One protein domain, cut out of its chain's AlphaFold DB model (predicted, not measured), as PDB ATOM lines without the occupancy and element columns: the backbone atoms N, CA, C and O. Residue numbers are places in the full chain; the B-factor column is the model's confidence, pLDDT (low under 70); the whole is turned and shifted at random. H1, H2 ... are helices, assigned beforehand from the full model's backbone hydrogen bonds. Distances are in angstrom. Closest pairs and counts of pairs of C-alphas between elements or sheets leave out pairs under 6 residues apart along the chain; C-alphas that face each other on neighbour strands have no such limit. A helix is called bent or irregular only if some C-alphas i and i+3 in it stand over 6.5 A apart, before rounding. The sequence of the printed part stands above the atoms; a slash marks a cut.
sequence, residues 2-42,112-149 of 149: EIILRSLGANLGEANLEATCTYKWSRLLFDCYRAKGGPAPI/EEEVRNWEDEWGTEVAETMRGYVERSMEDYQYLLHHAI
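Overview. This is residues 2 to 42 and 112 to 149 of the 149 residues of an uncharacterized protein of Moniliophthora perniciosa (strain FA553 / isolate CP02) (UniProt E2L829). One long kinked helix, H5, makes the spine: H4 folds back beside its first part, H2 and H3 pack on its later part, and residues 3 to 7 of H1 stick out. The printed part has 79 residues, with five named helices, H1 to H5 in order, and no named strand: all helix, loose, radius of gyration of the C-alphas 15.7 A, spans 47 by 29 by 17 A.

Along the chain. H5, residues 124 to 145, runs 29.7 A from C-alpha 124 at (165.322, 206.094, 144.539), with a kink of 44 degrees near residue 139; it is only just irregular, C-alphas 136 and 139 being 7.0 A apart. H4 is residues 112 to 122, 15.1 A; H3 24 to 35, 16.5 A; H2 15 to 21, 10.0 A; H1 2 to 7, 8.3 A, from C-alpha 2 at (179.525, 201.979, 144.715).

Arrangement. H5, the hub, forms a hairpin with H4, closest C-alphas Trp 118 and Ala 127, 5.1 A, at 43 degrees. H3 touches H5 with residues 24 to 27 alone, Lys 24 to Asp 140 5.7 A between C-alphas, a shallow tilt of 14 degrees. H2 touches H5, C-alphas Cys 21 and Tyr 133 6.3 A apart, a steep tilt of 65 degrees. H1 touches no helix. Every O i to N i+4 pair is within hydrogen-bond range in H1 to H4, 16 of 18 in H5.

Size, cuts and confidence. The farthest C-alphas, Gly 37 and Asp 120, are 48.3 A apart. Residues 43 to 111 are not printed, a gap of 31.0 A between C-alphas 42 and 112. Of the links printed whole, none is long. Residues 2 to 16 have pLDDT under 70.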
ATOM      1  N   GLU A   2     179.172 202.735 145.937       39.81
ATOM      2  CA  GLU A   2     179.525 201.979 144.715       39.81
ATOM      3  C   GLU A   2     180.995 201.536 144.672       39.81
ATOM      4  O   GLU A   2     181.278 200.411 144.295       39.81
ATOM      5  N   ILE A   3     181.935 202.384 145.107       44.75
ATOM      6  CA  ILE A   3     183.365 202.037 145.165       44.75
ATOM      7  C   ILE A   3     183.644 200.963 146.231       44.75
ATOM      8  O   ILE A   3     184.451 200.074 145.988       44.75
ATOM      9  N   ILE A   4     182.953 201.001 147.377       45.69
ATOM     10  CA  ILE A   4     183.133 200.037 148.477       45.69
ATOM     11  C   ILE A   4     182.481 198.694 148.123       45.69
ATOM     12  O   ILE A   4     183.134 197.662 148.214       45.69
ATOM     13  N   LEU A   5     181.245 198.700 147.620       43.91
ATOM     14  CA  LEU A   5     180.549 197.503 147.139       43.91
ATOM     15  C   LEU A   5     181.285 196.863 145.952       43.91
ATOM     16  O   LEU A   5     181.521 195.659 145.971       43.91
ATOM     17  N   ARG A   6     181.777 197.658 144.986       48.19
ATOM     18  CA  ARG A   6     182.646 197.155 143.903       48.19
ATOM     19  C   ARG A   6     183.983 196.624 144.425       48.19
ATOM     20  O   ARG A   6     184.461 195.627 143.895       48.19
ATOM     21  N   SER A   7     184.578 197.240 145.452       46.31
ATOM     22  CA  SER A   7     185.821 196.739 146.071       46.31
ATOM     23  C   SER A   7     185.625 195.433 146.846       46.31
ATOM     24  O   SER A   7     186.547 194.631 146.927       46.31
ATOM     25  N   LEU A   8     184.410 195.193 147.348       50.88
ATOM     26  CA  LEU A   8     183.989 193.942 147.981       50.88
ATOM     27  C   LEU A   8     183.432 192.923 146.968       50.88
ATOM     28  O   LEU A   8     183.031 191.831 147.360       50.88
ATOM     29  N   GLY A   9     183.405 193.268 145.675       47.78
ATOM     30  CA  GLY A   9     182.897 192.411 144.605       47.78
ATOM     31  C   GLY A   9     181.392 192.146 144.656       47.78
ATOM     32  O   GLY A   9     180.957 191.190 144.029       47.78
ATOM     33  N   ALA A  10     180.617 192.957 145.384       52.03
ATOM     34  CA  ALA A  10     179.183 192.767 145.578       52.03
ATOM     35  C   ALA A  10     178.360 193.743 144.725       52.03
ATOM     36  O   ALA A  10     178.628 194.948 144.698       52.03
ATOM     37  N   ASN A  11     177.313 193.235 144.073       58.03
ATOM     38  CA  ASN A  11     176.251 194.049 143.478       58.03
ATOM     39  C   ASN A  11     174.926 193.863 144.250       58.03
ATOM     40  O   ASN A  11     174.712 192.833 144.887       58.03
ATOM     41  N   LEU A  12     174.027 194.854 144.206       55.09
ATOM     42  CA  LEU A  12     172.786 194.856 145.004       55.09
ATOM     43  C   LEU A  12     171.787 193.729 144.642       55.09
ATOM     44  O   LEU A  12     170.834 193.493 145.389       55.09
ATOM     45  N   GLY A  13     172.005 193.038 143.519       54.09
ATOM     46  CA  GLY A  13     171.204 191.910 143.033       54.09
ATOM     47  C   GLY A  13     171.849 190.532 143.233       54.09
ATOM     48  O   GLY A  13     171.301 189.534 142.768       54.09
ATOM     49  N   GLU A  14     173.008 190.438 143.886       62.44
ATOM     50  CA  GLU A  14     173.656 189.157 144.162       62.44
ATOM     51  C   GLU A  14     173.035 188.459 145.375       62.44
ATOM     52  O   GLU A  14     172.748 189.079 146.398       62.44
ATOM     53  N   ALA A  15     172.916 187.130 145.299       60.56
ATOM     54  CA  ALA A  15     172.426 186.279 146.389       60.56
ATOM     55  C   ALA A  15     173.187 186.480 147.716       60.56
ATOM     56  O   ALA A  15     172.644 186.234 148.793       60.56
ATOM     57  N   ASN A  16     174.434 186.957 147.643       66.19
ATOM     58  CA  ASN A  16     175.229 187.314 148.812       66.19
ATOM     59  C   ASN A  16     174.600 188.469 149.599       66.19
ATOM     60  O   ASN A  16     174.586 188.408 150.823       66.19
ATOM     61  N   LEU A  17     174.036 189.473 148.917       70.88
ATOM     62  CA  LEU A  17     173.438 190.629 149.577       70.88
ATOM     63  C   LEU A  17     172.140 190.244 150.294       70.88
ATOM     64  O   LEU A  17     171.939 190.614 151.445       70.88
ATOM     65  N   GLU A  18     171.294 189.423 149.663       76.00
ATOM     66  CA  GLU A  18     170.098 188.875 150.317       76.00
ATOM     67  C   GLU A  18     170.468 188.059 151.560       76.00
ATOM     68  O   GLU A  18     169.833 188.196 152.608       76.00
ATOM     69  N   ALA A  19     171.520 187.242 151.469       77.75
ATOM     70  CA  ALA A  19     171.976 186.445 152.596       77.75
ATOM     71  C   ALA A  19     172.515 187.291 153.759       77.75
ATOM     72  O   ALA A  19     172.357 186.887 154.909       77.75
ATOM     73  N   THR A  20     173.122 188.450 153.481       77.38
ATOM     74  CA  THR A  20     173.656 189.358 154.509       77.38
ATOM     75  C   THR A  20     172.635 190.359 155.042       77.38
ATOM     76  O   THR A  20     172.742 190.777 156.190       77.38
ATOM     77  N   CYS A  21     171.660 190.763 154.226       84.56
ATOM     78  CA  CYS A  21     170.683 191.801 154.567       84.56
ATOM     79  C   CYS A  21     169.368 191.239 155.122       84.56
ATOM     80  O   CYS A  21     168.512 192.012 155.548       84.56
ATOM     81  N   THR A  22     169.188 189.915 155.124       89.94
ATOM     82  CA  THR A  22     168.008 189.261 155.706       89.94
ATOM     83  C   THR A  22     168.379 188.312 156.843       89.94
ATOM     84  O   THR A  22     169.462 187.728 156.857       89.94
ATOM     85  N   TYR A  23     167.457 188.098 157.786       93.25
ATOM     86  CA  TYR A  23     167.654 187.153 158.896       93.25
ATOM     87  C   TYR A  23     167.224 185.714 158.587       93.25
ATOM     88  O   TYR A  23     167.329 184.840 159.452       93.25
ATOM     89  N   LYS A  24     166.797 185.431 157.353       93.44
ATOM     90  CA  LYS A  24     166.297 184.118 156.928       93.44
ATOM     91  C   LYS A  24     167.265 182.982 157.241       93.44
ATOM     92  O   LYS A  24     166.882 181.964 157.815       93.44
ATOM     93  N   TRP A  25     168.541 183.150 156.899       91.62
ATOM     94  CA  TRP A  25     169.555 182.121 157.143       91.62
ATOM     95  C   TRP A  25     169.877 181.963 158.629       91.62
ATOM     96  O   TRP A  25     170.026 180.837 159.104       91.62
ATOM     97  N   SER A  26     169.907 183.067 159.377       93.19
ATOM     98  CA  SER A  26     170.075 183.056 160.834       93.19
ATOM     99  C   SER A  26     168.939 182.296 161.520       93.19
ATOM    100  O   SER A  26     169.202 181.446 162.372       93.19
ATOM    101  N   ARG A  27     167.686 182.512 161.092       96.00
ATOM    102  CA  ARG A  27     166.518 181.759 161.569       96.00
ATOM    103  C   ARG A  27     166.617 180.273 161.240       96.00
ATOM    104  O   ARG A  27     166.429 179.446 162.127       96.00
ATOM    105  N   LEU A  28     166.976 179.915 160.006       95.06
ATOM    106  CA  LEU A  28     167.140 178.509 159.617       95.06
ATOM    107  C   LEU A  28     168.218 177.799 160.448       95.06
ATOM    108  O   LEU A  28     168.027 176.653 160.859       95.06
ATOM    109  N   LEU A  29     169.342 178.468 160.723       93.69
ATOM    110  CA  LEU A  29     170.384 177.935 161.602       93.69
ATOM    111  C   LEU A  29     169.877 177.781 163.039       93.69
ATOM    112  O   LEU A  29     170.080 176.724 163.640       93.69
ATOM    113  N   PHE A  30     169.191 178.795 163.564       96.00
ATOM    114  CA  PHE A  30     168.578 178.763 164.889       96.00
ATOM    115  C   PHE A  30     167.621 177.568 165.040       96.00
ATOM    116  O   PHE A  30     167.790 176.745 165.943       96.00
ATOM    117  N   ASP A  31     166.683 177.402 164.108       96.50
ATOM    118  CA  ASP A  31     165.710 176.307 164.128       96.50
ATOM    119  C   ASP A  31     166.390 174.936 163.974       96.50
ATOM    120  O   ASP A  31     166.057 173.988 164.688       96.50
ATOM    121  N   CYS A  32     167.404 174.833 163.106       95.31
ATOM    122  CA  CYS A  32     168.183 173.609 162.915       95.31
ATOM    123  C   CYS A  32     168.876 173.157 164.209       95.31
ATOM    124  O   CYS A  32     168.795 171.982 164.577       95.31
ATOM    125  N   TYR A  33     169.537 174.068 164.933       94.75
ATOM    126  CA  TYR A  33     170.200 173.720 166.192       94.75
ATOM    127  C   TYR A  33     169.210 173.373 167.304       94.75
ATOM    128  O   TYR A  33     169.461 172.435 168.062       94.75
ATOM    129  N   ARG A  34     168.053 174.043 167.357       94.56
ATOM    130  CA  ARG A  34     166.977 173.678 168.289       94.56
ATOM    131  C   ARG A  34     166.421 172.285 168.013       94.56
ATOM    132  O   ARG A  34     166.228 171.510 168.947       94.56
ATOM    133  N   ALA A  35     166.203 171.945 166.744       95.25
ATOM    134  CA  ALA A  35     165.666 170.645 166.346       95.25
ATOM    135  C   ALA A  35     166.635 169.480 166.620       95.25
ATOM    136  O   ALA A  35     166.195 168.360 166.870       95.25
ATOM    137  N   LYS A  36     167.952 169.730 166.610       93.19
ATOM    138  CA  LYS A  36     168.984 168.708 166.870       93.19
ATOM    139  C   LYS A  36     169.014 168.188 168.314       93.19
ATOM    140  O   LYS A  36     169.660 167.174 168.556       93.19
ATOM    141  N   GLY A  37     168.354 168.856 169.265       84.75
ATOM    142  CA  GLY A  37     168.289 168.410 170.665       84.75
ATOM    143  C   GLY A  37     169.586 168.593 171.467       84.75
ATOM    144  O   GLY A  37     169.759 167.948 172.497       84.75
ATOM    145  N   GLY A  38     170.501 169.446 170.991       85.81
ATOM    146  CA  GLY A  38     171.699 169.881 171.722       85.81
ATOM    147  C   GLY A  38     171.464 171.172 172.522       85.81
ATOM    148  O   GLY A  38     170.313 171.556 172.742       85.81
ATOM    149  N   PRO A  39     172.536 171.870 172.948       86.81
ATOM    150  CA  PRO A  39     172.413 173.202 173.533       86.81
ATOM    151  C   PRO A  39     171.630 174.131 172.601       86.81
ATOM    152  O   PRO A  39     171.924 174.210 171.406       86.81
ATOM    153  N   ALA A  40     170.625 174.813 173.148       88.19
ATOM    154  CA  ALA A  40     169.832 175.748 172.370       88.19
ATOM    155  C   ALA A  40     170.710 176.937 171.930       88.19
ATOM    156  O   ALA A  40     171.476 177.456 172.747       88.19
ATOM    157  N   PRO A  41     170.610 177.382 170.667       95.06
ATOM    158  CA  PRO A  41     171.258 178.610 170.230       95.06
ATOM    159  C   PRO A  41     170.720 179.800 171.033       95.06
ATOM    160  O   PRO A  41     169.522 179.885 171.309       95.06
ATOM    161  N   ILE A  42     171.617 180.713 171.398       96.44
ATOM    162  CA  ILE A  42     171.297 181.929 172.148       96.44
ATOM    163  C   ILE A  42     171.212 183.082 171.150       96.44
ATOM    164  O   ILE A  42     172.137 183.282 170.363       96.44
ATOM    165  N   GLU A 112     160.085 204.877 157.190       96.50
ATOM    166  CA  GLU A 112     159.712 205.837 156.147       96.50
ATOM    167  C   GLU A 112     160.624 207.071 156.181       96.50
ATOM    168  O   GLU A 112     160.882 207.678 155.144       96.50
ATOM    169  N   GLU A 113     161.118 207.462 157.361       96.56
ATOM    170  CA  GLU A 113     162.167 208.480 157.478       96.56
ATOM    171  C   GLU A 113     163.495 208.004 156.905       96.56
ATOM    172  O   GLU A 113     164.085 208.707 156.084       96.56
ATOM    173  N   GLU A 114     163.914 206.794 157.260       95.75
ATOM    174  CA  GLU A 114     165.149 206.216 156.742       95.75
ATOM    175  C   GLU A 114     165.119 206.053 155.223       95.75
ATOM    176  O   GLU A 114     166.084 206.414 154.559       95.75
ATOM    177  N   VAL A 115     164.000 205.609 154.644       96.62
ATOM    178  CA  VAL A 115     163.867 205.502 153.184       96.62
ATOM    179  C   VAL A 115     164.059 206.860 152.511       96.62
ATOM    180  O   VAL A 115     164.800 206.924 151.535       96.62
ATOM    181  N   ARG A 116     163.493 207.953 153.044       97.44
ATOM    182  CA  ARG A 116     163.735 209.303 152.496       97.44
ATOM    183  C   ARG A 116     165.210 209.700 152.583       97.44
ATOM    184  O   ARG A 116     165.755 210.227 151.619       97.44
ATOM    185  N   ASN A 117     165.864 209.410 153.708       95.94
ATOM    186  CA  ASN A 117     167.294 209.681 153.873       95.94
ATOM    187  C   ASN A 117     168.130 208.891 152.849       95.94
ATOM    188  O   ASN A 117     169.059 209.429 152.250       95.94
ATOM    189  N   TRP A 118     167.777 207.627 152.605       95.94
ATOM    190  CA  TRP A 118     168.444 206.773 151.621       95.94
ATOM    191  C   TRP A 118     168.191 207.235 150.183       95.94
ATOM    192  O   TRP A 118     169.090 207.140 149.349       95.94
ATOM    193  N   GLU A 119     166.995 207.747 149.882       96.69
ATOM    194  CA  GLU A 119     166.678 208.353 148.583       96.69
ATOM    195  C   GLU A 119     167.544 209.587 148.324       96.69
ATOM    196  O   GLU A 119     168.124 209.705 147.241       96.69
ATOM    197  N   ASP A 120     167.679 210.465 149.322       95.62
ATOM    198  CA  ASP A 120     168.517 211.662 149.238       95.62
ATOM    199  C   ASP A 120     170.007 211.310 149.083       95.62
ATOM    200  O   ASP A 120     170.731 211.973 148.334       95.62
ATOM    201  N   GLU A 121     170.481 210.264 149.769       94.69
ATOM    202  CA  GLU A 121     171.898 209.890 149.762       94.69
ATOM    203  C   GLU A 121     172.302 209.039 148.546       94.69
ATOM    204  O   GLU A 121     173.394 209.214 147.992       94.69
ATOM    205  N   TRP A 122     171.448 208.104 148.121       90.81
ATOM    206  CA  TRP A 122     171.808 207.054 147.156       90.81
ATOM    207  C   TRP A 122     170.852 206.922 145.968       90.81
ATOM    208  O   TRP A 122     171.133 206.151 145.047       90.81
ATOM    209  N   GLY A 123     169.773 207.704 145.938       93.94
ATOM    210  CA  GLY A 123     168.779 207.692 144.873       93.94
ATOM    211  C   GLY A 123     167.691 206.634 145.058       93.94
ATOM    212  O   GLY A 123     167.852 205.635 145.761       93.94
ATOM    213  N   THR A 124     166.570 206.856 144.372       94.62
ATOM    214  CA  THR A 124     165.322 206.094 144.539       94.62
ATOM    215  C   THR A 124     165.483 204.588 144.351       94.62
ATOM    216  O   THR A 124     165.040 203.821 145.194       94.62
ATOM    217  N   GLU A 125     166.165 204.141 143.294       91.62
ATOM    218  CA  GLU A 125     166.307 202.705 143.001       91.62
ATOM    219  C   GLU A 125     167.024 201.943 144.133       91.62
ATOM    220  O   GLU A 125     166.624 200.838 144.517       91.62
ATOM    221  N   VAL A 126     168.079 202.541 144.697       89.19
ATOM    222  CA  VAL A 126     168.840 201.942 145.801       89.19
ATOM    223  C   VAL A 126     168.002 201.936 147.076       89.19
ATOM    224  O   VAL A 126     167.931 200.905 147.748       89.19
ATOM    225  N   ALA A 127     167.323 203.043 147.378       92.50
ATOM    226  CA  ALA A 127     166.468 203.162 148.554       92.50
ATOM    227  C   ALA A 127     165.302 202.159 148.536       92.50
ATOM    228  O   ALA A 127     165.074 201.462 149.525       92.50
ATOM    229  N   GLU A 128     164.619 202.003 147.398       93.12
ATOM    230  CA  GLU A 128     163.550 201.013 147.219       93.12
ATOM    231  C   GLU A 128     164.071 199.577 147.375       93.12
ATOM    232  O   GLU A 128     163.430 198.731 148.006       93.12
ATOM    233  N   THR A 129     165.269 199.300 146.854       90.12
ATOM    234  CA  THR A 129     165.917 197.992 147.013       90.12
ATOM    235  C   THR A 129     166.214 197.693 148.485       90.12
ATOM    236  O   THR A 129     165.897 196.601 148.970       90.12
ATOM    237  N   MET A 130     166.783 198.659 149.215       91.56
ATOM    238  CA  MET A 130     167.073 198.544 150.649       91.56
ATOM    239  C   MET A 130     165.796 198.362 151.472       91.56
ATOM    240  O   MET A 130     165.727 197.435 152.281       91.56
ATOM    241  N   ARG A 131     164.757 199.165 151.200       94.50
ATOM    242  CA  ARG A 131     163.424 199.016 151.798       94.50
ATOM    243  C   ARG A 131     162.905 197.592 151.628       94.50
ATOM    244  O   ARG A 131     162.523 196.955 152.607       94.50
ATOM    245  N   GLY A 132     162.961 197.063 150.405       92.56
ATOM    246  CA  GLY A 132     162.510 195.708 150.116       92.56
ATOM    247  C   GLY A 132     163.265 194.638 150.912       92.56
ATOM    248  O   GLY A 132     162.658 193.651 151.328       92.56
ATOM    249  N   TYR A 133     164.573 194.803 151.153       91.88
ATOM    250  CA  TYR A 133     165.324 193.884 152.017       91.88
ATOM    251  C   TYR A 133     164.889 193.977 153.479       91.88
ATOM    252  O   TYR A 133     164.680 192.932 154.095       91.88
ATOM    253  N   VAL A 134     164.703 195.188 154.015       93.25
ATOM    254  CA  VAL A 134     164.218 195.383 155.389       93.25
ATOM    255  C   VAL A 134     162.859 194.715 155.566       93.25
ATOM    256  O   VAL A 134     162.712 193.857 156.432       93.25
ATOM    257  N   GLU A 135     161.897 195.019 154.694       94.69
ATOM    258  CA  GLU A 135     160.539 194.467 154.759       94.69
ATOM    259  C   GLU A 135     160.532 192.933 154.686       94.69
ATOM    260  O   GLU A 135     159.859 192.284 155.488       94.69
ATOM    261  N   ARG A 136     161.330 192.334 153.788       93.25
ATOM    262  CA  ARG A 136     161.486 190.868 153.704       93.25
ATOM    263  C   ARG A 136     162.126 190.261 154.951       93.25
ATOM    264  O   ARG A 136     161.853 189.110 155.270       93.25
ATOM    265  N   SER A 137     162.985 191.010 155.632       94.56
ATOM    266  CA  SER A 137     163.714 190.555 156.814       94.56
ATOM    267  C   SER A 137     162.872 190.607 158.095       94.56
ATOM    268  O   SER A 137     163.151 189.869 159.040       94.56
ATOM    269  N   MET A 138     161.826 191.446 158.139       94.88
ATOM    270  CA  MET A 138     161.085 191.744 159.371       94.88
ATOM    271  C   MET A 138     160.451 190.521 160.037       94.88
ATOM    272  O   MET A 138     160.464 190.441 161.264       94.88
ATOM    273  N   GLU A 139     159.911 189.567 159.271       97.31
ATOM    274  CA  GLU A 139     159.325 188.354 159.860       97.31
ATOM    275  C   GLU A 139     160.383 187.556 160.638       97.31
ATOM    276  O   GLU A 139     160.176 187.191 161.798       97.31
ATOM    277  N   ASP A 140     161.539 187.329 160.014       97.44
ATOM    278  CA  ASP A 140     162.632 186.560 160.602       97.44
ATOM    279  C   ASP A 140     163.301 187.315 161.757       97.44
ATOM    280  O   ASP A 140     163.609 186.710 162.786       97.44
ATOM    281  N   TYR A 141     163.471 188.635 161.617       95.44
ATOM    282  CA  TYR A 141     163.963 189.510 162.682       95.44
ATOM    283  C   TYR A 141     163.080 189.402 163.924       95.44
ATOM    284  O   TYR A 141     163.569 189.073 165.004       95.44
ATOM    285  N   GLN A 142     161.768 189.614 163.767       96.69
ATOM    286  CA  GLN A 142     160.835 189.558 164.887       96.69
ATOM    287  C   GLN A 142     160.809 188.159 165.500       96.69
ATOM    288  O   GLN A 142     160.845 188.031 166.719       96.69
ATOM    289  N   TYR A 143     160.813 187.097 164.691       98.06
ATOM    290  CA  TYR A 143     160.883 185.728 165.206       98.06
ATOM    291  C   TYR A 143     162.113 185.494 166.099       98.06
ATOM    292  O   TYR A 143     161.984 184.924 167.185       98.06
ATOM    293  N   LEU A 144     163.298 185.934 165.669       97.56
ATOM    294  CA  LEU A 144     164.525 185.811 166.459       97.56
ATOM    295  C   LEU A 144     164.483 186.697 167.708       97.56
ATOM    296  O   LEU A 144     164.869 186.239 168.782       97.56
ATOM    297  N   LEU A 145     163.952 187.917 167.595       96.56
ATOM    298  CA  LEU A 145     163.822 188.858 168.706       96.56
ATOM    299  C   LEU A 145     162.951 188.300 169.842       96.56
ATOM    300  O   LEU A 145     163.313 188.420 171.007       96.56
ATOM    301  N   HIS A 146     161.862 187.589 169.527       97.25
ATOM    302  CA  HIS A 146     161.031 186.910 170.539       97.25
ATOM    303  C   HIS A 146     161.790 185.840 171.348       97.25
ATOM    304  O   HIS A 146     161.306 185.397 172.390       97.25
ATOM    305  N   HIS A 147     162.954 185.398 170.869       96.44
ATOM    306  CA  HIS A 147     163.824 184.435 171.538       96.44
ATOM    307  C   HIS A 147     165.065 185.069 172.172       96.44
ATOM    308  O   HIS A 147     165.872 184.343 172.760       96.44
ATOM    309  N   ALA A 148     165.244 186.381 172.019       96.94
ATOM    310  CA  ALA A 148     166.425 187.073 172.491       96.94
ATOM    311  C   ALA A 148     166.445 187.209 174.019       96.94
ATOM    312  O   ALA A 148     165.402 187.224 174.680       96.94
ATOM    313  N   ILE A 149     167.657 187.268 174.571       94.44
ATOM    314  CA  ILE A 149     167.900 187.515 175.998       94.44
ATOM    315  C   ILE A 149     168.045 188.996 176.318       94.44
ATOM    316  O   ILE A 149     168.445 189.791 175.447       94.44
TER     317      ILE A 149